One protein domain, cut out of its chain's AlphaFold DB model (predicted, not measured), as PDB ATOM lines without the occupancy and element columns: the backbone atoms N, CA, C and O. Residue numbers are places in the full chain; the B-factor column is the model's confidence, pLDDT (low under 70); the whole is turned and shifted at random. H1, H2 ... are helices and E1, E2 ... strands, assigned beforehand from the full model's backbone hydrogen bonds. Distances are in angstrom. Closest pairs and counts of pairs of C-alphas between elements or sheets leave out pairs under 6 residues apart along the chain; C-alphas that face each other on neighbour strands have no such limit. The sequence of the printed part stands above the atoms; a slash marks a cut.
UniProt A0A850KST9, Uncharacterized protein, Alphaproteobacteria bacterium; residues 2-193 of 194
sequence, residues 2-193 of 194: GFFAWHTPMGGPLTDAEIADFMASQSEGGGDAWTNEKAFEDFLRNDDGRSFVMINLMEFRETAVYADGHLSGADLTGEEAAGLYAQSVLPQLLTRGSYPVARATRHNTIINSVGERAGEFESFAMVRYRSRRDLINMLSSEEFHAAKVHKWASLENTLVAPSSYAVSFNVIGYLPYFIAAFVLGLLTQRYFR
ATOM      1  N   GLY A   2      -0.955  38.411  50.268       85.38
ATOM      2  CA  GLY A   2      -1.632  37.109  50.108       85.38
ATOM      3  C   GLY A   2      -0.830  36.007  49.396       85.38
ATOM      4  O   GLY A   2      -0.660  34.933  49.957       85.38
ATOM      5  N   PHE A   3      -0.285  36.263  48.200       87.44
ATOM      6  CA  PHE A   3       0.417  35.223  47.427       87.44
ATOM      7  C   PHE A   3       1.734  34.768  48.070       87.44
ATOM      8  O   PHE A   3       1.982  33.574  48.173       87.44
ATOM      9  N   PHE A   4       2.573  35.704  48.525       87.88
ATOM     10  CA  PHE A   4       3.847  35.359  49.164       87.88
ATOM     11  C   PHE A   4       3.628  34.556  50.446       87.88
ATOM     12  O   PHE A   4       4.290  33.542  50.644       87.88
ATOM     13  N   ALA A   5       2.637  34.943  51.257       89.75
ATOM     14  CA  ALA A   5       2.276  34.187  52.449       89.75
ATOM     15  C   ALA A   5       1.749  32.783  52.131       89.75
ATOM     16  O   ALA A   5       2.050  31.819  52.830       89.75
ATOM     17  N   TRP A   6       0.988  32.667  51.046       92.69
ATOM     18  CA  TRP A   6       0.468  31.399  50.564       92.69
ATOM     19  C   TRP A   6       1.570  30.486  50.010       92.69
ATOM     20  O   TRP A   6       1.603  29.311  50.347       92.69
ATOM     21  N   HIS A   7       2.492  31.008  49.204       91.88
ATOM     22  CA  HIS A   7       3.433  30.214  48.408       91.88
ATOM     23  C   HIS A   7       4.759  29.902  49.117       91.88
ATOM     24  O   HIS A   7       5.332  28.825  48.913       91.88
ATOM     25  N   THR A   8       5.254  30.833  49.937       90.88
ATOM     26  CA  THR A   8       6.589  30.757  50.549       90.88
ATOM     27  C   THR A   8       6.558  29.976  51.867       90.88
ATOM     28  O   THR A   8       5.717  30.264  52.722       90.88
ATOM     29  N   PRO A   9       7.470  29.010  52.083       90.81
ATOM     30  CA  PRO A   9       7.575  28.313  53.361       90.81
ATOM     31  C   PRO A   9       8.215  29.209  54.425       90.81
ATOM     32  O   PRO A   9       9.431  29.340  54.497       90.81
ATOM     33  N   MET A  10       7.387  29.843  55.254       88.62
ATOM     34  CA  MET A  10       7.851  30.727  56.336       88.62
ATOM     35  C   MET A  10       7.847  30.060  57.720       88.62
ATOM     36  O   MET A  10       8.303  30.666  58.681       88.62
ATOM     37  N   GLY A  11       7.334  28.830  57.835       88.44
ATOM     38  CA  GLY A  11       7.133  28.141  59.116       88.44
ATOM     39  C   GLY A  11       8.363  27.438  59.699       88.44
ATOM     40  O   GLY A  11       8.271  26.907  60.803       88.44
ATOM     41  N   GLY A  12       9.487  27.401  58.977       94.19
ATOM     42  CA  GLY A  12      10.695  26.673  59.380       94.19
ATOM     43  C   GLY A  12      10.524  25.143  59.450       94.19
ATOM     44  O   GLY A  12       9.443  24.628  59.134       94.19
ATOM     45  N   PRO A  13      11.588  24.421  59.853       97.38
ATOM     46  CA  PRO A  13      11.568  22.970  60.027       97.38
ATOM     47  C   PRO A  13      10.506  22.479  61.016       97.38
ATOM     48  O   PRO A  13      10.096  23.218  61.918       97.38
ATOM     49  N   LEU A  14      10.079  21.228  60.861       97.75
ATOM     50  CA  LEU A  14       9.341  20.480  61.877       97.75
ATOM     51  C   LEU A  14      10.139  20.350  63.180       97.75
ATOM     52  O   LEU A  14      11.357  20.183  63.173       97.75
ATOM     53  N   THR A  15       9.430  20.417  64.302       97.75
ATOM     54  CA  THR A  15       9.964  20.114  65.634       97.75
ATOM     55  C   THR A  15       9.834  18.624  65.941       97.75
ATOM     56  O   THR A  15       8.952  17.947  65.414       97.75
ATOM     57  N   ASP A  16      10.668  18.112  66.851       97.19
ATOM     58  CA  ASP A  16      10.587  16.711  67.286       97.19
ATOM     59  C   ASP A  16       9.216  16.347  67.873       97.19
ATOM     60  O   ASP A  16       8.754  15.226  67.678       97.19
ATOM     61  N   ALA A  17       8.556  17.293  68.550       97.31
ATOM     62  CA  ALA A  17       7.214  17.101  69.094       97.31
ATOM     63  C   ALA A  17       6.172  16.925  67.980       97.31
ATOM     64  O   ALA A  17       5.413  15.966  68.006       97.31
ATOM     65  N   GLU A  18       6.191  17.782  66.953       97.00
ATOM     66  CA  GLU A  18       5.274  17.661  65.808       97.00
ATOM     67  C   GLU A  18       5.457  16.340  65.055       97.00
ATOM     68  O   GLU A  18       4.483  15.742  64.599       97.00
ATOM     69  N   ILE A  19       6.704  15.877  64.920       96.38
ATOM     70  CA  ILE A  19       7.007  14.587  64.294       96.38
ATOM     71  C   ILE A  19       6.472  13.452  65.165       96.38
ATOM     72  O   ILE A  19       5.776  12.581  64.653       96.38
ATOM     73  N   ALA A  20       6.767  13.463  66.467       94.75
ATOM     74  CA  ALA A  20       6.318  12.426  67.390       94.75
ATOM     75  C   ALA A  20       4.786  12.319  67.437       94.75
ATOM     76  O   ALA A  20       4.255  11.216  67.315       94.75
ATOM     77  N   ASP A  21       4.091  13.454  67.530       94.00
ATOM     78  CA  ASP A  21       2.627  13.516  67.548       94.00
ATOM     79  C   ASP A  21       2.033  12.944  66.253       94.00
ATOM     80  O   ASP A  21       1.108  12.127  66.288       94.00
ATOM     81  N   PHE A  22       2.597  13.312  65.097       92.50
ATOM     82  CA  PHE A  22       2.148  12.777  63.816       92.50
ATOM     83  C   PHE A  22       2.373  11.262  63.721       92.50
ATOM     84  O   PHE A  22       1.443  10.531  63.382       92.50
ATOM     85  N   MET A  23       3.577  10.777  64.036       90.50
ATOM     86  CA  MET A  23       3.903   9.350  63.933       90.50
ATOM     87  C   MET A  23       3.035   8.502  64.875       90.50
ATOM     88  O   MET A  23       2.531   7.456  64.464       90.50
ATOM     89  N   ALA A  24       2.766   8.987  66.092       88.62
ATOM     90  CA  ALA A  24       1.848   8.333  67.021       88.62
ATOM     91  C   ALA A  24       0.436   8.202  66.420       88.62
ATOM     92  O   ALA A  24      -0.120   7.102  66.400       88.62
ATOM     93  N   SER A  25      -0.098   9.278  65.826       83.62
ATOM     94  CA  SER A  25      -1.439   9.274  65.217       83.62
ATOM     95  C   SER A  25      -1.594   8.274  64.058       83.62
ATOM     96  O   SER A  25      -2.677   7.730  63.846       83.62
ATOM     97  N   GLN A  26      -0.517   7.993  63.315       77.12
ATOM     98  CA  GLN A  26      -0.541   7.051  62.189       77.12
ATOM     99  C   GLN A  26      -0.532   5.587  62.647       77.12
ATOM    100  O   GLN A  26      -1.154   4.742  62.001       77.12
ATOM    101  N   SER A  27       0.130   5.289  63.767       65.81
ATOM    102  CA  SER A  27       0.186   3.937  64.336       65.81
ATOM    103  C   SER A  27      -1.175   3.453  64.856       65.81
ATOM    104  O   SER A  27      -1.489   2.265  64.783       65.81
ATOM    105  N   GLU A  28      -2.020   4.381  65.312       57.31
ATOM    106  CA  GLU A  28      -3.352   4.098  65.855       57.31
ATOM    107  C   GLU A  28      -4.441   4.008  64.765       57.31
ATOM    108  O   GLU A  28      -5.463   3.353  64.963       57.31
ATOM    109  N   GLY A  29      -4.226   4.635  63.600       50.31
ATOM    110  CA  GLY A  29      -5.249   4.851  62.567       50.31
ATOM    111  C   GLY A  29      -5.302   3.842  61.413       50.31
ATOM    112  O   GLY A  29      -6.029   4.080  60.448       50.31
ATOM    113  N   GLY A  30      -4.540   2.743  61.472       47.81
ATOM    114  CA  GLY A  30      -4.375   1.832  60.332       47.81
ATOM    115  C   GLY A  30      -3.455   2.460  59.282       47.81
ATOM    116  O   GLY A  30      -3.891   3.190  58.386       47.81
ATOM    117  N   GLY A  31      -2.153   2.236  59.467       49.00
ATOM    118  CA  GLY A  31      -1.071   2.853  58.704       49.00
ATOM    119  C   GLY A  31      -1.050   2.442  57.234       49.00
ATOM    120  O   GLY A  31      -0.320   1.538  56.850       49.00
ATOM    121  N   ASP A  32      -1.802   3.163  56.402       54.22
ATOM    122  CA  ASP A  32      -1.821   2.949  54.946       54.22
ATOM    123  C   ASP A  32      -1.192   4.106  54.163       54.22
ATOM    124  O   ASP A  32      -1.240   4.117  52.936       54.22
ATOM    125  N   ALA A  33      -0.670   5.146  54.822       55.97
ATOM    126  CA  ALA A  33      -0.156   6.302  54.088       55.97
ATOM    127  C   ALA A  33       1.133   5.949  53.321       55.97
ATOM    128  O   ALA A  33       1.318   6.418  52.193       55.97
ATOM    129  N   TRP A  34       1.989   5.094  53.903       65.69
ATOM    130  CA  TRP A  34       3.313   4.750  53.379       65.69
ATOM    131  C   TRP A  34       3.733   3.335  53.788       65.69
ATOM    132  O   TRP A  34       3.536   2.927  54.926       65.69
ATOM    133  N   THR A  35       4.382   2.607  52.880       70.00
ATOM    134  CA  THR A  35       4.867   1.234  53.119       70.00
ATOM    135  C   THR A  35       6.188   1.168  53.894       70.00
ATOM    136  O   THR A  35       6.582   0.098  54.348       70.00
ATOM    137  N   ASN A  36       6.892   2.295  54.046       84.81
ATOM    138  CA  ASN A  36       8.168   2.385  54.756       84.81
ATOM    139  C   ASN A  36       8.129   3.532  55.774       84.81
ATOM    140  O   ASN A  36       8.565   4.650  55.496       84.81
ATOM    141  N   GLU A  37       7.586   3.231  56.952       86.19
ATOM    142  CA  GLU A  37       7.406   4.177  58.056       86.19
ATOM    143  C   GLU A  37       8.725   4.829  58.486       86.19
ATOM    144  O   GLU A  37       8.801   6.050  58.598       86.19
ATOM    145  N   LYS A  38       9.796   4.036  58.626       89.44
ATOM    146  CA  LYS A  38      11.115   4.548  59.018       89.44
ATOM    147  C   LYS A  38      11.669   5.549  58.006       89.44
ATOM    148  O   LYS A  38      12.146   6.608  58.394       89.44
ATOM    149  N   ALA A  39      11.592   5.238  56.710       91.25
ATOM    150  CA  ALA A  39      12.040   6.173  55.682       91.25
ATOM    151  C   ALA A  39      11.199   7.457  55.675       91.25
ATOM    152  O   ALA A  39      11.725   8.530  55.382       91.25
ATOM    153  N   PHE A  40       9.907   7.360  56.002       92.12
ATOM    154  CA  PHE A  40       9.048   8.528  56.138       92.12
ATOM    155  C   PHE A  40       9.417   9.370  57.367       92.12
ATOM    156  O   PHE A  40       9.537  10.584  57.241       92.12
ATOM    157  N   GLU A  41       9.674   8.755  58.522       93.75
ATOM    158  CA  GLU A  41      10.146   9.456  59.721       93.75
ATOM    159  C   GLU A  41      11.503  10.133  59.481       93.75
ATOM    160  O   GLU A  41      11.658  11.321  59.763       93.75
ATOM    161  N   ASP A  42      12.466   9.421  58.886       95.06
ATOM    162  CA  ASP A  42      13.765   9.978  58.494       95.06
ATOM    163  C   ASP A  42      13.577  11.154  57.523       95.06
ATOM    164  O   ASP A  42      14.244  12.192  57.632       95.06
ATOM    165  N   PHE A  43      12.629  11.027  56.588       95.62
ATOM    166  CA  PHE A  43      12.227  12.133  55.737       95.62
ATOM    167  C   PHE A  43      11.601  13.273  56.534       95.62
ATOM    168  O   PHE A  43      11.845  14.400  56.165       95.62
ATOM    169  N   LEU A  44      10.837  13.084  57.605       96.06
ATOM    170  CA  LEU A  44      10.338  14.216  58.397       96.06
ATOM    171  C   LEU A  44      11.448  14.879  59.222       96.06
ATOM    172  O   LEU A  44      11.516  16.102  59.260       96.06
ATOM    173  N   ARG A  45      12.356  14.095  59.813       97.19
ATOM    174  CA  ARG A  45      13.430  14.588  60.697       97.19
ATOM    175  C   ARG A  45      14.474  15.445  59.990       97.19
ATOM    176  O   ARG A  45      15.013  16.371  60.582       97.19
ATOM    177  N   ASN A  46      14.757  15.172  58.719       96.56
ATOM    178  CA  ASN A  46      15.767  15.913  57.957       96.56
ATOM    179  C   ASN A  46      15.241  17.250  57.389       96.56
ATOM    180  O   ASN A  46      15.469  17.533  56.206       96.56
ATOM    181  N   ASP A  47      14.365  17.967  58.109       97.06
ATOM    182  CA  ASP A  47      13.598  19.109  57.569       97.06
ATOM    183  C   ASP A  47      14.459  20.357  57.468       97.06
ATOM    184  O   ASP A  47      14.965  20.877  58.456       97.06
ATOM    185  N   ASP A  48      14.632  20.838  56.239       94.81
ATOM    186  CA  ASP A  48      15.368  22.058  55.936       94.81
ATOM    187  C   ASP A  48      14.448  23.290  55.883       94.81
ATOM    188  O   ASP A  48      14.907  24.400  55.604       94.81
ATOM    189  N   GLY A  49      13.150  23.105  56.153       94.56
ATOM    190  CA  GLY A  49      12.132  24.149  56.138       94.56
ATOM    191  C   GLY A  49      11.784  24.634  54.731       94.56
ATOM    192  O   GLY A  49      11.149  25.681  54.591       94.56
ATOM    193  N   ARG A  50      12.212  23.927  53.677       93.38
ATOM    194  CA  ARG A  50      12.000  24.329  52.282       93.38
ATOM    195  C   ARG A  50      10.889  23.520  51.620       93.38
ATOM    196  O   ARG A  50      10.452  22.472  52.089       93.38
ATOM    197  N   SER A  51      10.437  24.022  50.473       94.50
ATOM    198  CA  SER A  51       9.516  23.276  49.618       94.50
ATOM    199  C   SER A  51      10.222  22.123  48.919       94.50
ATOM    200  O   SER A  51      11.347  22.285  48.446       94.50
ATOM    201  N   PHE A  52       9.508  21.020  48.736       95.75
ATOM    202  CA  PHE A  52       9.975  19.827  48.036       95.75
ATOM    203  C   PHE A  52       8.909  19.344  47.045       95.75
ATOM    204  O   PHE A  52       7.795  19.878  46.997       95.75
ATOM    205  N   VAL A  53       9.246  18.337  46.244       95.62
ATOM    206  CA  VAL A  53       8.318  17.682  45.315       95.62
ATOM    207  C   VAL A  53       8.171  16.225  45.687       95.62
ATOM    208  O   VAL A  53       9.158  15.570  45.991       95.62
ATOM    209  N   MET A  54       6.956  15.701  45.617       95.75
ATOM    210  CA  MET A  54       6.738  14.264  45.542       95.75
ATOM    211  C   MET A  54       6.599  13.843  44.087       95.75
ATOM    212  O   MET A  54       5.708  14.328  43.383       95.75
ATOM    213  N   ILE A  55       7.474  12.941  43.656       95.75
ATOM    214  CA  ILE A  55       7.355  12.237  42.382       95.75
ATOM    215  C   ILE A  55       6.506  11.001  42.635       95.75
ATOM    216  O   ILE A  55       6.835  10.199  43.503       95.75
ATOM    217  N   ASN A  56       5.417  10.871  41.888       95.50
ATOM    218  CA  ASN A  56       4.520   9.727  41.917       95.50
ATOM    219  C   ASN A  56       4.588   9.070  40.542       95.50
ATOM    220  O   ASN A  56       4.252   9.724  39.555       95.50
ATOM    221  N   LEU A  57       5.018   7.816  40.478       95.69
ATOM    222  CA  LEU A  57       4.870   6.947  39.315       95.69
ATOM    223  C   LEU A  57       3.708   5.998  39.588       95.69
ATOM    224  O   LEU A  57       3.562   5.502  40.709       95.69
ATOM    225  N   MET A  58       2.855   5.813  38.592       95.81
ATOM    226  CA  MET A  58       1.574   5.136  38.733       95.81
ATOM    227  C   MET A  58       1.370   4.183  37.563       95.81
ATOM    228  O   MET A  58       1.552   4.556  36.403       95.81
ATOM    229  N   GLU A  59       0.992   2.964  37.908       95.56
ATOM    230  CA  GLU A  59       0.382   1.979  37.028       95.56
ATOM    231  C   GLU A  59      -1.037   1.761  37.550       95.56
ATOM    232  O   GLU A  59      -1.220   1.419  38.728       95.56
ATOM    233  N   PHE A  60      -2.040   2.043  36.722       95.31
ATOM    234  CA  PHE A  60      -3.429   1.913  37.123       95.31
ATOM    235  C   PHE A  60      -3.928   0.491  36.890       95.31
ATOM    236  O   PHE A  60      -3.488  -0.221  35.993       95.31
ATOM    237  N   ARG A  61      -4.892   0.075  37.709       94.38
ATOM    238  CA  ARG A  61      -5.651  -1.142  37.437       94.38
ATOM    239  C   ARG A  61      -6.587  -0.925  36.259       94.38
ATOM    240  O   ARG A  61      -7.194   0.140  36.138       94.38
ATOM    241  N   GLU A  62      -6.819  -1.980  35.483       93.06
ATOM    242  CA  GLU A  62      -7.903  -1.990  34.494       93.06
ATOM    243  C   GLU A  62      -9.264  -1.750  35.163       93.06
ATOM    244  O   GLU A  62     -10.091  -0.995  34.659       93.06
ATOM    245  N   THR A  63      -9.481  -2.346  36.338       92.62
ATOM    246  CA  THR A  63     -10.674  -2.152  37.173       92.62
ATOM    247  C   THR A  63     -10.248  -1.823  38.598       92.62
ATOM    248  O   THR A  63      -9.422  -2.523  39.184       92.62
ATOM    249  N   ALA A  64     -10.786  -0.745  39.162       92.50
ATOM    250  CA  ALA A  64     -10.475  -0.324  40.521       92.50
ATOM    251  C   ALA A  64     -10.969  -1.357  41.550       92.50
ATOM    252  O   ALA A  64     -12.078  -1.876  41.442       92.50
ATOM    253  N   VAL A  65     -10.162  -1.625  42.582       89.50
ATOM    254  CA  VAL A  65     -10.471  -2.631  43.614       89.50
ATOM    255  C   VAL A  65     -10.512  -1.981  44.993       89.50
ATOM    256  O   VAL A  65      -9.477  -1.663  45.571       89.50
ATOM    257  N   TYR A  66     -11.709  -1.799  45.542       87.75
ATOM    258  CA  TYR A  66     -11.901  -1.224  46.875       87.75
ATOM    259  C   TYR A  66     -11.890  -2.324  47.945       87.75
ATOM    260  O   TYR A  66     -12.713  -3.238  47.918       87.75
ATOM    261  N   ALA A  67     -10.943  -2.241  48.884       74.81
ATOM    262  CA  ALA A  67     -10.672  -3.292  49.873       74.81
ATOM    263  C   ALA A  67     -11.820  -3.540  50.872       74.81
ATOM    264  O   ALA A  67     -11.970  -4.642  51.389       74.81
ATOM    265  N   ASP A  68     -12.631  -2.522  51.143       68.81
ATOM    266  CA  ASP A  68     -13.753  -2.525  52.087       68.81
ATOM    267  C   ASP A  68     -15.107  -2.812  51.417       68.81
ATOM    268  O   ASP A  68     -16.161  -2.756  52.050       68.81
ATOM    269  N   GLY A  69     -15.091  -3.100  50.118       59.91
ATOM    270  CA  GLY A  69     -16.295  -3.248  49.326       59.91
ATOM    271  C   GLY A  69     -17.008  -1.917  49.022       59.91
ATOM    272  O   GLY A  69     -18.047  -1.913  48.357       59.91
ATOM    273  N   HIS A  70     -16.480  -0.777  49.472       53.16
ATOM    274  CA  HIS A  70     -17.060   0.540  49.230       53.16
ATOM    275  C   HIS A  70     -16.973   0.840  47.732       53.16
ATOM    276  O   HIS A  70     -15.917   0.706  47.136       53.16
ATOM    277  N   LEU A  71     -18.098   1.167  47.089       57.69
ATOM    278  CA  LEU A  71     -18.218   1.259  45.621       57.69
ATOM    279  C   LEU A  71     -18.042  -0.065  44.846       57.69
ATOM    280  O   LEU A  71     -17.936  -0.027  43.621       57.69
ATOM    281  N   SER A  72     -18.099  -1.231  45.510       49.69
ATOM    282  CA  SER A  72     -18.245  -2.531  44.829       49.69
ATOM    283  C   SER A  72     -19.535  -2.550  44.019       49.69
ATOM    284  O   SER A  72     -20.615  -2.765  44.565       49.69
ATOM    285  N   GLY A  73     -19.431  -2.264  42.725       50.88
ATOM    286  CA  GLY A  73     -20.572  -2.164  41.816       50.88
ATOM    287  C   GLY A  73     -20.540  -0.957  40.882       50.88
ATOM    288  O   GLY A  73     -21.353  -0.898  39.967       50.88
ATOM    289  N   ALA A  74     -19.617  -0.010  41.074       60.31
ATOM    290  CA  ALA A  74     -19.242   0.901  40.002       60.31
ATOM    291  C   ALA A  74     -18.087   0.249  39.234       60.31
ATOM    292  O   ALA A  74     -17.024   0.035  39.814       60.31
ATOM    293  N   ASP A  75     -18.298  -0.077  37.956       77.50
ATOM    294  CA  ASP A  75     -17.264  -0.575  37.035       77.50
ATOM    295  C   ASP A  75     -16.265   0.552  36.700       77.50
ATOM    296  O   ASP A  75     -16.106   0.948  35.547       77.50
ATOM    297  N   LEU A  76     -15.648   1.143  37.728       90.94
ATOM    298  CA  LEU A  76     -14.655   2.193  37.571       90.94
ATOM    299  C   LEU A  76     -13.342   1.568  37.132       90.94
ATOM    300  O   LEU A  76     -12.835   0.622  37.742       90.94
ATOM    301  N   THR A  77     -12.740   2.184  36.132       93.81
ATOM    302  CA  THR A  77     -11.334   1.971  35.816       93.81
ATOM    303  C   THR A  77     -10.446   2.528  36.931       93.81
ATOM    304  O   THR A  77     -10.854   3.397  37.717       93.81
ATOM    305  N   GLY A  78      -9.197   2.064  37.007       94.12
ATOM    306  CA  GLY A  78      -8.220   2.644  37.924       94.12
ATOM    307  C   GLY A  78      -8.037   4.148  37.689       94.12
ATOM    308  O   GLY A  78      -8.018   4.921  38.645       94.12
ATOM    309  N   GLU A  79      -8.007   4.601  36.435       94.25
ATOM    310  CA  GLU A  79      -7.888   6.028  36.111       94.25
ATOM    311  C   GLU A  79      -9.046   6.877  36.656       94.25
ATOM    312  O   GLU A  79      -8.818   7.971  37.182       94.25
ATOM    313  N   GLU A  80     -10.283   6.384  36.573       94.94
ATOM    314  CA  GLU A  80     -11.458   7.086  37.100       94.94
ATOM    315  C   GLU A  80     -11.415   7.180  38.627       94.94
ATOM    316  O   GLU A  80     -11.640   8.259  39.187       94.94
ATOM    317  N   ALA A  81     -11.040   6.095  39.310       94.56
ATOM    318  CA  ALA A  81     -10.825   6.107  40.755       94.56
ATOM    319  C   ALA A  81      -9.698   7.084  41.153       94.56
ATOM    320  O   ALA A  81      -9.866   7.893  42.070       94.56
ATOM    321  N   ALA A  82      -8.585   7.111  40.414       94.44
ATOM    322  CA  ALA A  82      -7.521   8.094  40.619       94.44
ATOM    323  C   ALA A  82      -8.009   9.536  40.377       94.44
ATOM    324  O   ALA A  82      -7.564  10.472  41.048       94.44
ATOM    325  N   GLY A  83      -8.952   9.728  39.453       95.38
ATOM    326  CA  GLY A  83      -9.642  10.993  39.218       95.38
ATOM    327  C   GLY A  83     -10.450  11.469  40.428       95.38
ATOM    328  O   GLY A  83     -10.346  12.640  40.798       95.38
ATOM    329  N   LEU A  84     -11.202  10.578  41.081       94.50
ATOM    330  CA  LEU A  84     -11.942  10.884  42.317       94.50
ATOM    331  C   LEU A  84     -10.997  11.263  43.467       94.50
ATOM    332  O   LEU A  84     -11.224  12.250  44.175       94.50
ATOM    333  N   TYR A  85      -9.885  10.535  43.601       94.44
ATOM    334  CA  TYR A  85      -8.822  10.883  44.543       94.44
ATOM    335  C   TYR A  85      -8.265  12.290  44.268       94.44
ATOM    336  O   TYR A  85      -8.195  13.128  45.169       94.44
ATOM    337  N   ALA A  86      -7.917  12.585  43.013       94.94
ATOM    338  CA  ALA A  86      -7.347  13.873  42.628       94.94
ATOM    339  C   ALA A  86      -8.307  15.048  42.887       94.94
ATOM    340  O   ALA A  86      -7.868  16.095  43.368       94.94
ATOM    341  N   GLN A  87      -9.605  14.873  42.617       95.12
ATOM    342  CA  GLN A  87     -10.637  15.877  42.902       95.12
ATOM    343  C   GLN A  87     -10.720  16.213  44.396       95.12
ATOM    344  O   GLN A  87     -10.887  17.378  44.754       95.12
ATOM    345  N   SER A  88     -10.533  15.215  45.258       93.12
ATOM    346  CA  SER A  88     -10.584  15.377  46.714       93.12
ATOM    347  C   SER A  88      -9.304  15.995  47.291       93.12
ATOM    348  O   SER A  88      -9.350  16.768  48.248       93.12
ATOM    349  N   VAL A  89      -8.141  15.683  46.710       94.12
ATOM    350  CA  VAL A  89      -6.833  16.136  47.216       94.12
ATOM    351  C   VAL A  89      -6.434  17.518  46.698       94.12
ATOM    352  O   VAL A  89      -5.772  18.273  47.413       94.12
ATOM    353  N   LEU A  90      -6.841  17.902  45.485       96.69
ATOM    354  CA  LEU A  90      -6.433  19.180  44.894       96.69
ATOM    355  C   LEU A  90      -6.790  20.406  45.766       96.69
ATOM    356  O   LEU A  90      -5.900  21.232  45.994       96.69
ATOM    357  N   PRO A  91      -8.011  20.543  46.323       96.56
ATOM    358  CA  PRO A  91      -8.332  21.650  47.228       96.56
ATOM    359  C   PRO A  91      -7.468  21.653  48.495       96.56
ATOM    360  O   PRO A  91      -7.061  22.712  48.981       96.56
ATOM    361  N   GLN A  92      -7.135  20.473  49.022       96.00
ATOM    362  CA  GLN A  92      -6.322  20.340  50.232       96.00
ATOM    363  C   GLN A  92      -4.875  20.784  50.009       96.00
ATOM    364  O   GLN A  92      -4.287  21.431  50.878       96.00
ATOM    365  N   LEU A  93      -4.323  20.491  48.830       97.00
ATOM    366  CA  LEU A  93      -3.020  21.001  48.411       97.00
ATOM    367  C   LEU A  93      -3.055  22.529  48.307       97.00
ATOM    368  O   LEU A  93      -2.247  23.215  48.939       97.00
ATOM    369  N   LEU A  94      -4.021  23.062  47.552       96.25
ATOM    370  CA  LEU A  94      -4.103  24.493  47.263       96.25
ATOM    371  C   LEU A  94      -4.301  25.321  48.529       96.25
ATOM    372  O   LEU A  94      -3.632  26.334  48.694       96.25
ATOM    373  N   THR A  95      -5.145  24.890  49.463       95.62
ATOM    374  CA  THR A  95      -5.335  25.587  50.751       95.62
ATOM    375  C   THR A  95      -4.048  25.682  51.582       95.62
ATOM    376  O   THR A  95      -3.890  26.617  52.365       95.62
ATOM    377  N   ARG A  96      -3.082  24.783  51.352       95.75
ATOM    378  CA  ARG A  96      -1.793  24.700  52.057       95.75
ATOM    379  C   ARG A  96      -0.605  25.216  51.235       95.75
ATOM    380  O   ARG A  96       0.542  24.862  51.506       95.75
ATOM    381  N   GLY A  97      -0.838  26.008  50.187       94.94
ATOM    382  CA  GLY A  97       0.258  26.549  49.365       94.94
ATOM    383  C   GLY A  97       0.979  25.516  48.496       94.94
ATOM    384  O   GLY A  97       2.067  25.784  47.977       94.94
ATOM    385  N   SER A  98       0.390  24.331  48.366       95.88
ATOM    386  CA  SER A  98       0.925  23.161  47.674       95.88
ATOM    387  C   SER A  98       0.129  22.927  46.387       95.88
ATOM    388  O   SER A  98      -1.023  23.341  46.285       95.88
ATOM    389  N   TYR A  99       0.737  22.341  45.355       95.44
ATOM    390  CA  TYR A  99       0.074  22.201  44.051       95.44
ATOM    391  C   TYR A  99       0.768  21.192  43.122       95.44
ATOM    392  O   TYR A  99       1.990  21.020  43.200       95.44
ATOM    393  N   PRO A 100       0.025  20.552  42.196       94.81
ATOM    394  CA  PRO A 100       0.616  19.789  41.102       94.81
ATOM    395  C   PRO A 100       1.485  20.684  40.210       94.81
ATOM    396  O   PRO A 100       1.073  21.771  39.812       94.81
ATOM    397  N   VAL A 101       2.691  20.222  39.895       93.06
ATOM    398  CA  VAL A 101       3.650  20.905  39.012       93.06
ATOM    399  C   VAL A 101       3.613  20.312  37.610       93.06
ATOM    400  O   VAL A 101       3.738  21.038  36.629       93.06
ATOM    401  N   ALA A 102       3.451  18.994  37.515       92.19
ATOM    402  CA  ALA A 102       3.362  18.279  36.254       92.19
ATOM    403  C   ALA A 102       2.564  16.989  36.440       92.19
ATOM    404  O   ALA A 102       2.624  16.364  37.499       92.19
ATOM    405  N   ARG A 103       1.852  16.584  35.392       94.75
ATOM    406  CA  ARG A 103       1.272  15.253  35.245       94.75
ATOM    407  C   ARG A 103       1.361  14.872  33.778       94.75
ATOM    408  O   ARG A 103       1.101  15.719  32.925       94.75
ATOM    409  N   ALA A 104       1.700  13.625  33.489       94.94
ATOM    410  CA  ALA A 104       1.564  13.086  32.145       94.94
ATOM    411  C   ALA A 104       1.192  11.608  32.193       94.94
ATOM    412  O   ALA A 104       1.454  10.920  33.180       94.94
ATOM    413  N   THR A 105       0.618  11.141  31.094       94.38
ATOM    414  CA  THR A 105       0.386   9.728  30.814       94.38
ATOM    415  C   THR A 105       1.150   9.395  29.541       94.38
ATOM    416  O   THR A 105       1.143  10.183  28.589       94.38
ATOM    417  N   ARG A 106       1.878   8.280  29.540       92.00
ATOM    418  CA  ARG A 106       2.617   7.821  28.366       92.00
ATOM    419  C   ARG A 106       1.642   7.366  27.287       92.00
ATOM    420  O   ARG A 106       0.529   6.939  27.563       92.00
ATOM    421  N   HIS A 107       2.094   7.404  26.042       91.44
ATOM    422  CA  HIS A 107       1.425   6.661  24.981       91.44
ATOM    423  C   HIS A 107       1.692   5.154  25.137       91.44
ATOM    424  O   HIS A 107       2.630   4.741  25.820       91.44
ATOM    425  N   ASN A 108       0.914   4.326  24.439       85.94
ATOM    426  CA  ASN A 108       1.077   2.866  24.473       85.94
ATOM    427  C   ASN A 108       2.440   2.392  23.928       85.94
ATOM    428  O   ASN A 108       2.853   1.268  24.194       85.94
ATOM    429  N   THR A 109       3.156   3.240  23.184       88.88
ATOM    430  CA  THR A 109       4.474   2.930  22.620       88.88
ATOM    431  C   THR A 109       5.600   3.250  23.604       88.88
ATOM    432  O   THR A 109       5.815   4.413  23.948       88.88
ATOM    433  N   ILE A 110       6.383   2.234  23.977       89.94
ATOM    434  CA  ILE A 110       7.620   2.375  24.757       89.94
ATOM    435  C   ILE A 110       8.816   2.261  23.807       89.94
ATOM    436  O   ILE A 110       8.974   1.259  23.114       89.94
ATOM    437  N   ILE A 111       9.661   3.295  23.765       92.75
ATOM    438  CA  ILE A 111      10.843   3.331  22.884       92.75
ATOM    439  C   ILE A 111      11.996   2.496  23.463       92.75
ATOM    440  O   ILE A 111      12.711   1.834  22.717       92.75
ATOM    441  N   ASN A 112      12.194   2.534  24.785       90.75
ATOM    442  CA  ASN A 112      13.218   1.767  25.494       90.75
ATOM    443  C   ASN A 112      12.775   1.503  26.941       90.75
ATOM    444  O   ASN A 112      12.172   2.376  27.563       90.75
ATOM    445  N   SER A 113      13.109   0.328  27.475       89.81
ATOM    446  CA  SER A 113      12.863  -0.074  28.861       89.81
ATOM    447  C   SER A 113      14.016  -0.960  29.330       89.81
ATOM    448  O   SER A 113      14.339  -1.955  28.682       89.81
ATOM    449  N   VAL A 114      14.663  -0.586  30.436       91.62
ATOM    450  CA  VAL A 114      15.769  -1.346  31.036       91.62
ATOM    451  C   VAL A 114      15.422  -1.632  32.492       91.62
ATOM    452  O   VAL A 114      15.262  -0.707  33.283       91.62
ATOM    453  N   GLY A 115      15.335  -2.916  32.838       89.12
ATOM    454  CA  GLY A 115      14.855  -3.392  34.135       89.12
ATOM    455  C   GLY A 115      13.460  -4.005  34.026       89.12
ATOM    456  O   GLY A 115      12.635  -3.554  33.237       89.12
ATOM    457  N   GLU A 116      13.207  -5.041  34.823       87.69
ATOM    458  CA  GLU A 116      12.015  -5.896  34.713       87.69
ATOM    459  C   GLU A 116      10.698  -5.120  34.818       87.69
ATOM    460  O   GLU A 116       9.751  -5.430  34.114       87.69
ATOM    461  N   ARG A 117      10.666  -4.065  35.642       85.94
ATOM    462  CA  ARG A 117       9.448  -3.301  35.951       85.94
ATOM    463  C   ARG A 117       9.437  -1.879  35.388       85.94
ATOM    464  O   ARG A 117       8.603  -1.063  35.766       85.94
ATOM    465  N   ALA A 118      10.395  -1.539  34.525       84.62
ATOM    466  CA  ALA A 118      10.544  -0.169  34.031       84.62
ATOM    467  C   ALA A 118       9.432   0.246  33.046       84.62
ATOM    468  O   ALA A 118       9.189   1.439  32.879       84.62
ATOM    469  N   GLY A 119       8.754  -0.722  32.416       88.00
ATOM    470  CA  GLY A 119       7.659  -0.474  31.469       88.00
ATOM    471  C   GLY A 119       6.271  -0.349  32.100       88.00
ATOM    472  O   GLY A 119       5.339   0.068  31.413       88.00
ATOM    473  N   GLU A 120       6.140  -0.682  33.383       90.19
ATOM    474  CA  GLU A 120       4.837  -0.821  34.042       90.19
ATOM    475  C   GLU A 120       4.175   0.534  34.309       90.19
ATOM    476  O   GLU A 120       2.986   0.726  34.073       90.19
ATOM    477  N   PHE A 121       4.959   1.538  34.714       93.12
ATOM    478  CA  PHE A 121       4.414   2.864  34.993       93.12
ATOM    479  C   PHE A 121       3.915   3.540  33.717       93.12
ATOM    480  O   PHE A 121       4.662   3.750  32.755       93.12
ATOM    481  N   GLU A 122       2.650   3.944  33.730       94.12
ATOM    482  CA  GLU A 122       2.013   4.625  32.607       94.12
ATOM    483  C   GLU A 122       1.753   6.100  32.864       94.12
ATOM    484  O   GLU A 122       1.690   6.891  31.925       94.12
ATOM    485  N   SER A 123       1.676   6.508  34.127       95.44
ATOM    486  CA  SER A 123       1.473   7.901  34.493       95.44
ATOM    487  C   SER A 123       2.490   8.361  35.522       95.44
ATOM    488  O   SER A 123       2.951   7.597  36.372       95.44
ATOM    489  N   PHE A 124       2.828   9.647  35.462       95.62
ATOM    490  CA  PHE A 124       3.550  10.311  36.533       95.62
ATOM    491  C   PHE A 124       2.840  11.585  36.972       95.62
ATOM    492  O   PHE A 124       2.202  12.275  36.174       95.62
ATOM    493  N   ALA A 125       3.009  11.930  38.244       95.69
ATOM    494  CA  ALA A 125       2.621  13.215  38.798       95.69
ATOM    495  C   ALA A 125       3.727  13.762  39.701       95.69
ATOM    496  O   ALA A 125       4.298  13.058  40.531       95.69
ATOM    497  N   MET A 126       3.999  15.053  39.560       95.81
ATOM    498  CA  MET A 126       4.865  15.812  40.450       95.81
ATOM    499  C   MET A 126       4.012  16.780  41.249       95.81
ATOM    500  O   MET A 126       3.364  17.652  40.669       95.81
ATOM    501  N   VAL A 127       4.037  16.667  42.571       95.69
ATOM    502  CA  VAL A 127       3.290  17.558  43.466       95.69
ATOM    503  C   VAL A 127       4.272  18.320  44.334       95.69
ATOM    504  O   VAL A 127       5.037  17.714  45.078       95.69
ATOM    505  N   ARG A 128       4.254  19.651  44.242       96.06
ATOM    506  CA  ARG A 128       5.017  20.507  45.146       96.06
ATOM    507  C   ARG A 128       4.267  20.638  46.459       96.06
ATOM    508  O   ARG A 128       3.112  21.061  46.462       96.06
ATOM    509  N   TYR A 129       4.980  20.414  47.552       96.50
ATOM    510  CA  TYR A 129       4.543  20.778  48.890       96.50
ATOM    511  C   TYR A 129       5.284  22.027  49.341       96.50
ATOM    512  O   TYR A 129       6.498  22.141  49.148       96.50
ATOM    513  N   ARG A 130       4.558  22.983  49.922       95.81
ATOM    514  CA  ARG A 130       5.178  24.196  50.465       95.81
ATOM    515  C   ARG A 130       6.141  23.850  51.598       95.81
ATOM    516  O   ARG A 130       7.248  24.367  51.578       95.81
ATOM    517  N   SER A 131       5.758  22.965  52.515       96.69
ATOM    518  CA  SER A 131       6.592  22.488  53.627       96.69
ATOM    519  C   SER A 131       6.225  21.054  54.030       96.69
ATOM    520  O   SER A 131       5.167  20.550  53.641       96.69
ATOM    521  N   ARG A 132       7.068  20.385  54.829       97.00
ATOM    522  CA  ARG A 132       6.731  19.063  55.404       97.00
ATOM    523  C   ARG A 132       5.609  19.151  56.431       97.00
ATOM    524  O   ARG A 132       4.785  18.246  56.504       97.00
ATOM    525  N   ARG A 133       5.506  20.283  57.128       97.00
ATOM    526  CA  ARG A 133       4.366  20.613  57.989       97.00
ATOM    527  C   ARG A 133       3.046  20.630  57.216       97.00
ATOM    528  O   ARG A 133       2.073  20.021  57.642       97.00
ATOM    529  N   ASP A 134       3.023  21.251  56.037       97.25
ATOM    530  CA  ASP A 134       1.840  21.231  55.167       97.25
ATOM    531  C   ASP A 134       1.494  19.810  54.691       97.25
ATOM    532  O   ASP A 134       0.312  19.480  54.588       97.25
ATOM    533  N   LEU A 135       2.499  18.961  54.436       95.75
ATOM    534  CA  LEU A 135       2.281  17.549  54.111       95.75
ATOM    535  C   LEU A 135       1.603  16.815  55.275       95.75
ATOM    536  O   LEU A 135       0.530  16.259  55.067       95.75
ATOM    537  N   ILE A 136       2.176  16.818  56.481       94.56
ATOM    538  CA  ILE A 136       1.608  16.053  57.609       94.56
ATOM    539  C   ILE A 136       0.223  16.575  58.024       94.56
ATOM    540  O   ILE A 136      -0.669  15.784  58.320       94.56
ATOM    541  N   ASN A 137      -0.011  17.888  57.921       94.81
ATOM    542  CA  ASN A 137      -1.326  18.496  58.152       94.81
ATOM    543  C   ASN A 137      -2.361  18.111  57.086       94.81
ATOM    544  O   ASN A 137      -3.564  18.225  57.315       94.81
ATOM    545  N   MET A 138      -1.922  17.765  55.875       94.12
ATOM    546  CA  MET A 138      -2.802  17.197  54.855       94.12
ATOM    547  C   MET A 138      -3.048  15.720  55.135       94.12
ATOM    548  O   MET A 138      -4.187  15.291  55.098       94.12
ATOM    549  N   LEU A 139      -2.000  14.956  55.445       91.50
ATOM    550  CA  LEU A 139      -2.118  13.523  55.706       91.50
ATOM    551  C   LEU A 139      -2.981  13.208  56.931       91.50
ATOM    552  O   LEU A 139      -3.566  12.140  56.963       91.50
ATOM    553  N   SER A 140      -3.075  14.129  57.892       90.69
ATOM    554  CA  SER A 140      -3.885  13.979  59.109       90.69
ATOM    555  C   SER A 140      -5.330  14.471  58.962       90.69
ATOM    556  O   SER A 140      -6.067  14.482  59.945       90.69
ATOM    557  N   SER A 141      -5.736  14.968  57.788       91.31
ATOM    558  CA  SER A 141      -7.086  15.506  57.605       91.31
ATOM    559  C   SER A 141      -8.110  14.389  57.393       91.31
ATOM    560  O   SER A 141      -7.831  13.369  56.753       91.31
ATOM    561  N   GLU A 142      -9.334  14.608  57.877       91.19
ATOM    562  CA  GLU A 142     -10.454  13.694  57.631       91.19
ATOM    563  C   GLU A 142     -10.737  13.565  56.130       91.19
ATOM    564  O   GLU A 142     -10.996  12.471  55.631       91.19
ATOM    565  N   GLU A 143     -10.615  14.661  55.378       91.06
ATOM    566  CA  GLU A 143     -10.844  14.663  53.937       91.06
ATOM    567  C   GLU A 143      -9.798  13.828  53.188       91.06
ATOM    568  O   GLU A 143     -10.121  13.172  52.197       91.06
ATOM    569  N   PHE A 144      -8.535  13.834  53.629       90.50
ATOM    570  CA  PHE A 144      -7.506  12.971  53.053       90.50
ATOM    571  C   PHE A 144      -7.746  11.506  53.418       90.50
ATOM    572  O   PHE A 144      -7.659  10.639  52.545       90.50
ATOM    573  N   HIS A 145      -8.101  11.227  54.674       87.94
ATOM    574  CA  HIS A 145      -8.438   9.879  55.129       87.94
ATOM    575  C   HIS A 145      -9.633   9.295  54.364       87.94
ATOM    576  O   HIS A 145      -9.592   8.128  53.988       87.94
ATOM    577  N   ALA A 146     -10.655  10.099  54.066       88.06
ATOM    578  CA  ALA A 146     -11.782   9.676  53.239       88.06
ATOM    579  C   ALA A 146     -11.370   9.439  51.775       88.06
ATOM    580  O   ALA A 146     -11.834   8.498  51.136       88.06
ATOM    581  N   ALA A 147     -10.463  10.258  51.234       89.75
ATOM    582  CA  ALA A 147     -10.038  10.159  49.841       89.75
ATOM    583  C   ALA A 147      -9.035   9.023  49.568       89.75
ATOM    584  O   ALA A 147      -8.983   8.524  48.440       89.75
ATOM    585  N   LYS A 148      -8.221   8.611  50.559       88.69
ATOM    586  CA  LYS A 148      -7.111   7.652  50.360       88.69
ATOM    587  C   LYS A 148      -7.571   6.315  49.773       88.69
ATOM    588  O   LYS A 148      -6.810   5.684  49.042       88.69
ATOM    589  N   VAL A 149      -8.816   5.914  50.037       89.06
ATOM    590  CA  VAL A 149      -9.396   4.668  49.521       89.06
ATOM    591  C   VAL A 149      -9.412   4.636  47.987       89.06
ATOM    592  O   VAL A 149      -9.025   3.638  47.389       89.06
ATOM    593  N   HIS A 150      -9.730   5.761  47.336       91.75
ATOM    594  CA  HIS A 150      -9.732   5.875  45.876       91.75
ATOM    595  C   HIS A 150      -8.325   5.721  45.282       91.75
ATOM    596  O   HIS A 150      -8.156   5.086  44.242       91.75
ATOM    597  N   LYS A 151      -7.298   6.256  45.964       91.75
ATOM    598  CA  LYS A 151      -5.897   6.099  45.549       91.75
ATOM    599  C   LYS A 151      -5.509   4.624  45.538       91.75
ATOM    600  O   LYS A 151      -5.031   4.126  44.523       91.75
ATOM    601  N   TRP A 152      -5.728   3.927  46.649       90.94
ATOM    602  CA  TRP A 152      -5.318   2.529  46.773       90.94
ATOM    603  C   TRP A 152      -6.141   1.590  45.896       90.94
ATOM    604  O   TRP A 152      -5.581   0.643  45.345       90.94
ATOM    605  N   ALA A 153      -7.416   1.907  45.660       91.88
ATOM    606  CA  ALA A 153      -8.236   1.165  44.713       91.88
ATOM    607  C   ALA A 153      -7.738   1.293  43.267       91.88
ATOM    608  O   ALA A 153      -7.794   0.321  42.511       91.88
ATOM    609  N   SER A 154      -7.213   2.466  42.896       93.69
ATOM    610  CA  SER A 154      -6.796   2.760  41.522       93.69
ATOM    611  C   SER A 154      -5.475   2.135  41.069       93.69
ATOM    612  O   SER A 154      -5.303   1.926  39.872       93.69
ATOM    613  N   LEU A 155      -4.536   1.873  41.983       93.56
ATOM    614  CA  LEU A 155      -3.129   1.623  41.639       93.56
ATOM    615  C   LEU A 155      -2.745   0.150  41.743       93.56
ATOM    616  O   LEU A 155      -2.741  -0.393  42.848       93.56
ATOM    617  N   GLU A 156      -2.330  -0.453  40.629       94.00
ATOM    618  CA  GLU A 156      -1.698  -1.777  40.633       94.00
ATOM    619  C   GLU A 156      -0.295  -1.682  41.229       94.00
ATOM    620  O   GLU A 156       0.038  -2.400  42.171       94.00
ATOM    621  N   ASN A 157       0.489  -0.705  40.762       91.75
ATOM    622  CA  ASN A 157       1.794  -0.385  41.319       91.75
ATOM    623  C   ASN A 157       2.010   1.121  41.425       91.75
ATOM    624  O   ASN A 157       1.530   1.927  40.626       91.75
ATOM    625  N   THR A 158       2.785   1.522  42.432       92.31
ATOM    626  CA  THR A 158       3.162   2.920  42.603       92.31
ATOM    627  C   THR A 158       4.541   3.068  43.219       92.31
ATOM    628  O   THR A 158       4.948   2.292  44.083       92.31
ATOM    629  N   LEU A 159       5.252   4.101  42.780       92.12
ATOM    630  CA  LEU A 159       6.442   4.605  43.444       92.12
ATOM    631  C   LEU A 159       6.172   6.047  43.834       92.12
ATOM    632  O   LEU A 159       5.830   6.864  42.982       92.12
ATOM    633  N   VAL A 160       6.362   6.364  45.110       92.19
ATOM    634  CA  VAL A 160       6.245   7.733  45.604       92.19
ATOM    635  C   VAL A 160       7.518   8.101  46.342       92.19
ATOM    636  O   VAL A 160       7.917   7.408  47.275       92.19
ATOM    637  N   ALA A 161       8.165   9.182  45.913       94.12
ATOM    638  CA  ALA A 161       9.436   9.611  46.476       94.12
ATOM    639  C   ALA A 161       9.453  11.126  46.724       94.12
ATOM    640  O   ALA A 161       9.186  11.897  45.791       94.12
ATOM    641  N   PRO A 162       9.800  11.586  47.942       95.19
ATOM    642  CA  PRO A 162      10.153  12.980  48.149       95.19
ATOM    643  C   PRO A 162      11.447  13.299  47.393       95.19
ATOM    644  O   PRO A 162      12.351  12.475  47.268       95.19
ATOM    645  N   SER A 163      11.532  14.499  46.837       94.25
ATOM    646  CA  SER A 163      12.624  14.921  45.968       94.25
ATOM    647  C   SER A 163      12.882  16.415  46.104       94.25
ATOM    648  O   SER A 163      11.957  17.231  46.181       94.25
ATOM    649  N   SER A 164      14.162  16.775  46.087       89.31
ATOM    650  CA  SER A 164      14.613  18.162  46.007       89.31
ATOM    651  C   SER A 164      14.719  18.601  44.550       89.31
ATOM    652  O   SER A 164      15.057  17.813  43.667       89.31
ATOM    653  N   TYR A 165      14.467  19.880  44.284       81.50
ATOM    654  CA  TYR A 165      14.714  20.442  42.961       81.50
ATOM    655  C   TYR A 165      16.221  20.545  42.707       81.50
ATOM    656  O   TYR A 165      16.908  21.277  43.413       81.50
ATOM    657  N   ALA A 166      16.723  19.889  41.661       77.19
ATOM    658  CA  ALA A 166      18.021  20.254  41.085       77.19
ATOM    659  C   ALA A 166      17.907  21.572  40.295       77.19
ATOM    660  O   ALA A 166      18.758  22.450  40.392       77.19
ATOM    661  N   VAL A 167      16.805  21.723  39.551       74.38
ATOM    662  CA  VAL A 167      16.414  22.937  38.824       74.38
ATOM    663  C   VAL A 167      14.916  23.144  39.033       74.38
ATOM    664  O   VAL A 167      14.141  22.190  38.963       74.38
ATOM    665  N   SER A 168      14.492  24.380  39.302       71.88
ATOM    666  CA  SER A 168      13.081  24.718  39.512       71.88
ATOM    667  C   SER A 168      12.644  25.842  38.579       71.88
ATOM    668  O   SER A 168      13.132  26.968  38.673       71.88
ATOM    669  N   PHE A 169      11.673  25.555  37.713       70.44
ATOM    670  CA  PHE A 169      10.953  26.563  36.940       70.44
ATOM    671  C   PHE A 169       9.689  26.951  37.704       70.44
ATOM    672  O   PHE A 169       8.576  26.559  37.356       70.44
ATOM    673  N   ASN A 170       9.855  27.685  38.803       71.56
ATOM    674  CA  ASN A 170       8.739  28.125  39.635       71.56
ATOM    675  C   ASN A 170       7.989  29.306  38.993       71.56
ATOM    676  O   ASN A 170       7.943  30.402  39.543       71.56
ATOM    677  N   VAL A 171       7.419  29.085  37.805       72.69
ATOM    678  CA  VAL A 171       6.721  30.106  37.004       72.69
ATOM    679  C   VAL A 171       5.612  30.775  37.816       72.69
ATOM    680  O   VAL A 171       5.465  31.994  37.775       72.69
ATOM    681  N   ILE A 172       4.893  29.991  38.625       76.56
ATOM    682  CA  ILE A 172       3.851  30.489  39.531       76.56
ATOM    683  C   ILE A 172       4.448  31.454  40.563       76.56
ATOM    684  O   ILE A 172       3.903  32.533  40.771       76.56
ATOM    685  N   GLY A 173       5.599  31.118  41.155       77.38
ATOM    686  CA  GLY A 173       6.335  32.007  42.058       77.38
ATOM    687  C   GLY A 173       6.779  33.322  41.406       77.38
ATOM    688  O   GLY A 173       6.849  34.343  42.087       77.38
ATOM    689  N   TYR A 174       7.027  33.325  40.091       81.06
ATOM    690  CA  TYR A 174       7.424  34.523  39.346       81.06
ATOM    691  C   TYR A 174       6.248  35.384  38.858       81.06
ATOM    692  O   TYR A 174       6.442  36.554  38.520       81.06
ATOM    693  N   LEU A 175       5.021  34.855  38.848       83.50
ATOM    694  CA  LEU A 175       3.837  35.540  38.321       83.50
ATOM    695  C   LEU A 175       3.582  36.931  38.944       83.50
ATOM    696  O   LEU A 175       3.316  37.866  38.183       83.50
ATOM    697  N   PRO A 176       3.721  37.145  40.271       82.88
ATOM    698  CA  PRO A 176       3.554  38.476  40.855       82.88
ATOM    699  C   PRO A 176       4.548  39.507  40.308       82.88
ATOM    700  O   PRO A 176       4.192  40.672  40.155       82.88
ATOM    701  N   TYR A 177       5.775  39.088  39.979       84.56
ATOM    702  CA  TYR A 177       6.803  39.969  39.422       84.56
ATOM    703  C   TYR A 177       6.469  40.370  37.985       84.56
ATOM    704  O   TYR A 177       6.608  41.540  37.634       84.56
ATOM    705  N   PHE A 178       5.958  39.437  37.174       86.50
ATOM    706  CA  PHE A 178       5.477  39.747  35.827       86.50
ATOM    707  C   PHE A 178       4.294  40.718  35.852       86.50
ATOM    708  O   PHE A 178       4.287  41.688  35.096       86.50
ATOM    709  N   ILE A 179       3.329  40.509  36.754       88.06
ATOM    710  CA  ILE A 179       2.190  41.422  36.922       88.06
ATOM    711  C   ILE A 179       2.678  42.808  37.364       88.06
ATOM    712  O   ILE A 179       2.270  43.812  36.787       88.06
ATOM    713  N   ALA A 180       3.580  42.875  38.347       88.12
ATOM    714  CA  ALA A 180       4.134  44.140  38.823       88.12
ATOM    715  C   ALA A 180       4.887  44.893  37.715       88.12
ATOM    716  O   ALA A 180       4.667  46.091  37.531       88.12
ATOM    717  N   ALA A 181       5.721  44.196  36.938       90.19
ATOM    718  CA  ALA A 181       6.437  44.771  35.803       90.19
ATOM    719  C   ALA A 181       5.476  45.272  34.711       90.19
ATOM    720  O   ALA A 181       5.666  46.365  34.177       90.19
ATOM    721  N   PHE A 182       4.414  44.515  34.420       92.38
ATOM    722  CA  PHE A 182       3.386  44.906  33.457       92.38
ATOM    723  C   PHE A 182       2.639  46.175  33.896       92.38
ATOM    724  O   PHE A 182       2.520  47.123  33.120       92.38
ATOM    725  N   VAL A 183       2.192  46.235  35.155       92.19
ATOM    726  CA  VAL A 183       1.520  47.420  35.717       92.19
ATOM    727  C   VAL A 183       2.450  48.634  35.709       92.19
ATOM    728  O   VAL A 183       2.030  49.716  35.299       92.19
ATOM    729  N   LEU A 184       3.716  48.464  36.098       92.94
ATOM    730  CA  LEU A 184       4.708  49.539  36.054       92.94
ATOM    731  C   LEU A 184       4.902  50.065  34.624       92.94
ATOM    732  O   LEU A 184       4.927  51.278  34.423       92.94
ATOM    733  N   GLY A 185       4.967  49.175  33.630       91.31
ATOM    734  CA  GLY A 185       5.040  49.545  32.216       91.31
ATOM    735  C   GLY A 185       3.837  50.367  31.737       91.31
ATOM    736  O   GLY A 185       4.003  51.344  31.009       91.31
ATOM    737  N   LEU A 186       2.621  50.033  32.181       91.69
ATOM    738  CA  LEU A 186       1.425  50.824  31.862       91.69
ATOM    739  C   LEU A 186       1.456  52.222  32.503       91.69
ATOM    740  O   LEU A 186       1.013  53.196  31.889       91.69
ATOM    741  N   LEU A 187       1.977  52.336  33.728       90.06
ATOM    742  CA  LEU A 187       2.089  53.616  34.432       90.06
ATOM    743  C   LEU A 187       3.136  54.533  33.789       90.06
ATOM    744  O   LEU A 187       2.876  55.724  33.618       90.06
ATOM    745  N   THR A 188       4.283  53.996  33.366       89.06
ATOM    746  CA  THR A 188       5.316  54.788  32.680       89.06
ATOM    747  C   THR A 188       4.853  55.246  31.297       89.06
ATOM    748  O   THR A 188       5.042  56.411  30.957       89.06
ATOM    749  N   GLN A 189       4.151  54.405  30.528       84.19
ATOM    750  CA  GLN A 189       3.568  54.818  29.242       84.19
ATOM    751  C   GLN A 189       2.564  55.973  29.371       84.19
ATOM    752  O   GLN A 189       2.457  56.793  28.461       84.19
ATOM    753  N   ARG A 190       1.829  56.056  30.488       77.56
ATOM    754  CA  ARG A 190       0.946  57.195  30.783       77.56
ATOM    755  C   ARG A 190       1.723  58.458  31.154       77.56
ATOM    756  O   ARG A 190       1.307  59.541  30.767       77.56
ATOM    757  N   TYR A 191       2.833  58.315  31.873       78.25
ATOM    758  CA  TYR A 191       3.666  59.435  32.315       78.25
ATOM    759  C   TYR A 191       4.452  60.093  31.165       78.25
ATOM    760  O   TYR A 191       4.592  61.308  31.139       78.25
ATOM    761  N   PHE A 192       4.918  59.308  30.187       75.56
ATOM    762  CA  PHE A 192       5.707  59.794  29.041       75.56
ATOM    763  C   PHE A 192       4.876  60.143  27.789       75.56
ATOM    764  O   PHE A 192       5.441  60.380  26.726       75.56
ATOM    765  N   ARG A 193       3.540  60.159  27.888       67.38
ATOM    766  CA  ARG A 193       2.621  60.604  26.818       67.38
ATOM    767  C   ARG A 193       2.138  62.057  26.995       67.38
ATOM    768  O   ARG A 193       1.095  62.408  26.447       67.38
TER     769      ARG A 193
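AT A GLANCE: This is residues 2 to 193 of the 194 residues of an uncharacterized protein of Alphaproteobacteria bacterium (UniProt A0A850KST9). A twisted four-stranded sheet has H4 packed along one face, with H6 beside H4; H5 and the helical hairpin of H2 and H3 lie together off the sheet. Residues 177 to 193, mostly H7, stick out as a long arm from this body. The 192 printed residues include seven named helices and four named strands, in the order H1 H2 H3 E1 H4 E2 E3 H5 H6 E4 H7. The antiparallel sheet runs E2 E3 E1 E4, and the class is mixed, helices and strands. The whole is loose, with a radius of gyration of the C-alphas of 20.0 A and spans of 69 by 48 by 36 A.

HOW THE PARTS SIT: H1, residues 2 to 7, is close to but not clearly touching H7, residues 171 to 191; their closest C-alphas, of His 7 and Gly 173, are 7.2 A apart. H2, residues 16 to 28, and H3, residues 37 to 45, touch as a helical hairpin at a shallow tilt of 21 degrees, opposite ways, with Ile 19 and Leu 44 closest, C-alphas 6.8 A apart. E1, residues 52 to 60, is an inner strand, antiparallel to its neighbours E3, residues 123 to 129, and E4, residues 155 to 163; N 54 and O 127 at 2.8 A, and N 57 and O 159 at 2.8 A, are within hydrogen-bond range. H4, residues 78 to 95, is on the sheet at a height of 9.5 A, over E3 and E1; it runs along the strands, at 2 degrees to E1 on the local plane. The edge strand E2, residues 99 to 105, forms a hairpin with E3, with N 101 and O 126 2.8 A apart. H5, residues 132 to 139, is close to but not clearly touching H2; their closest C-alphas, of Phe 22 and Ile 136, are 7.0 A apart. H6, residues 142 to 154, touches H4 at a shallow tilt of 27 degrees, opposite ways; their closest C-alphas, of Gly 78 and Ser 154, are 3.9 A apart. H6 only grazes the sheet, with residues 151 to 154. E1, H4, E2 and E3, H5 H6, E4 are split strand-helix-strand units, each with another strand between its two same-way strands, and both crossovers are right-handed. Every O i to N i+4 pair is within hydrogen-bond range in H1, H2, H3 and H5; the counts are 12 of 14 in H4, 6 of 9 in H6 and 15 of 17 in H7.

IN THESE COORDINATES: H1 begins at C-alpha 2, (-1.632, 37.109, 50.108). From first to last C-alpha, E1 measures 24.9 A, H4 26.4 A and H7 29.9 A. H7 ends at C-alpha 191, (3.666, 59.435, 32.315).

THE WHOLE: The C-alphas farthest apart, of Gly 69 and Arg 193, are 70.3 A apart. The printed part has no cut; the links E1 to H4 and E2 to E3 are long, 17 residues each. The pLDDT is under 70 at residues 27 to 34, 68 to 74 and 193.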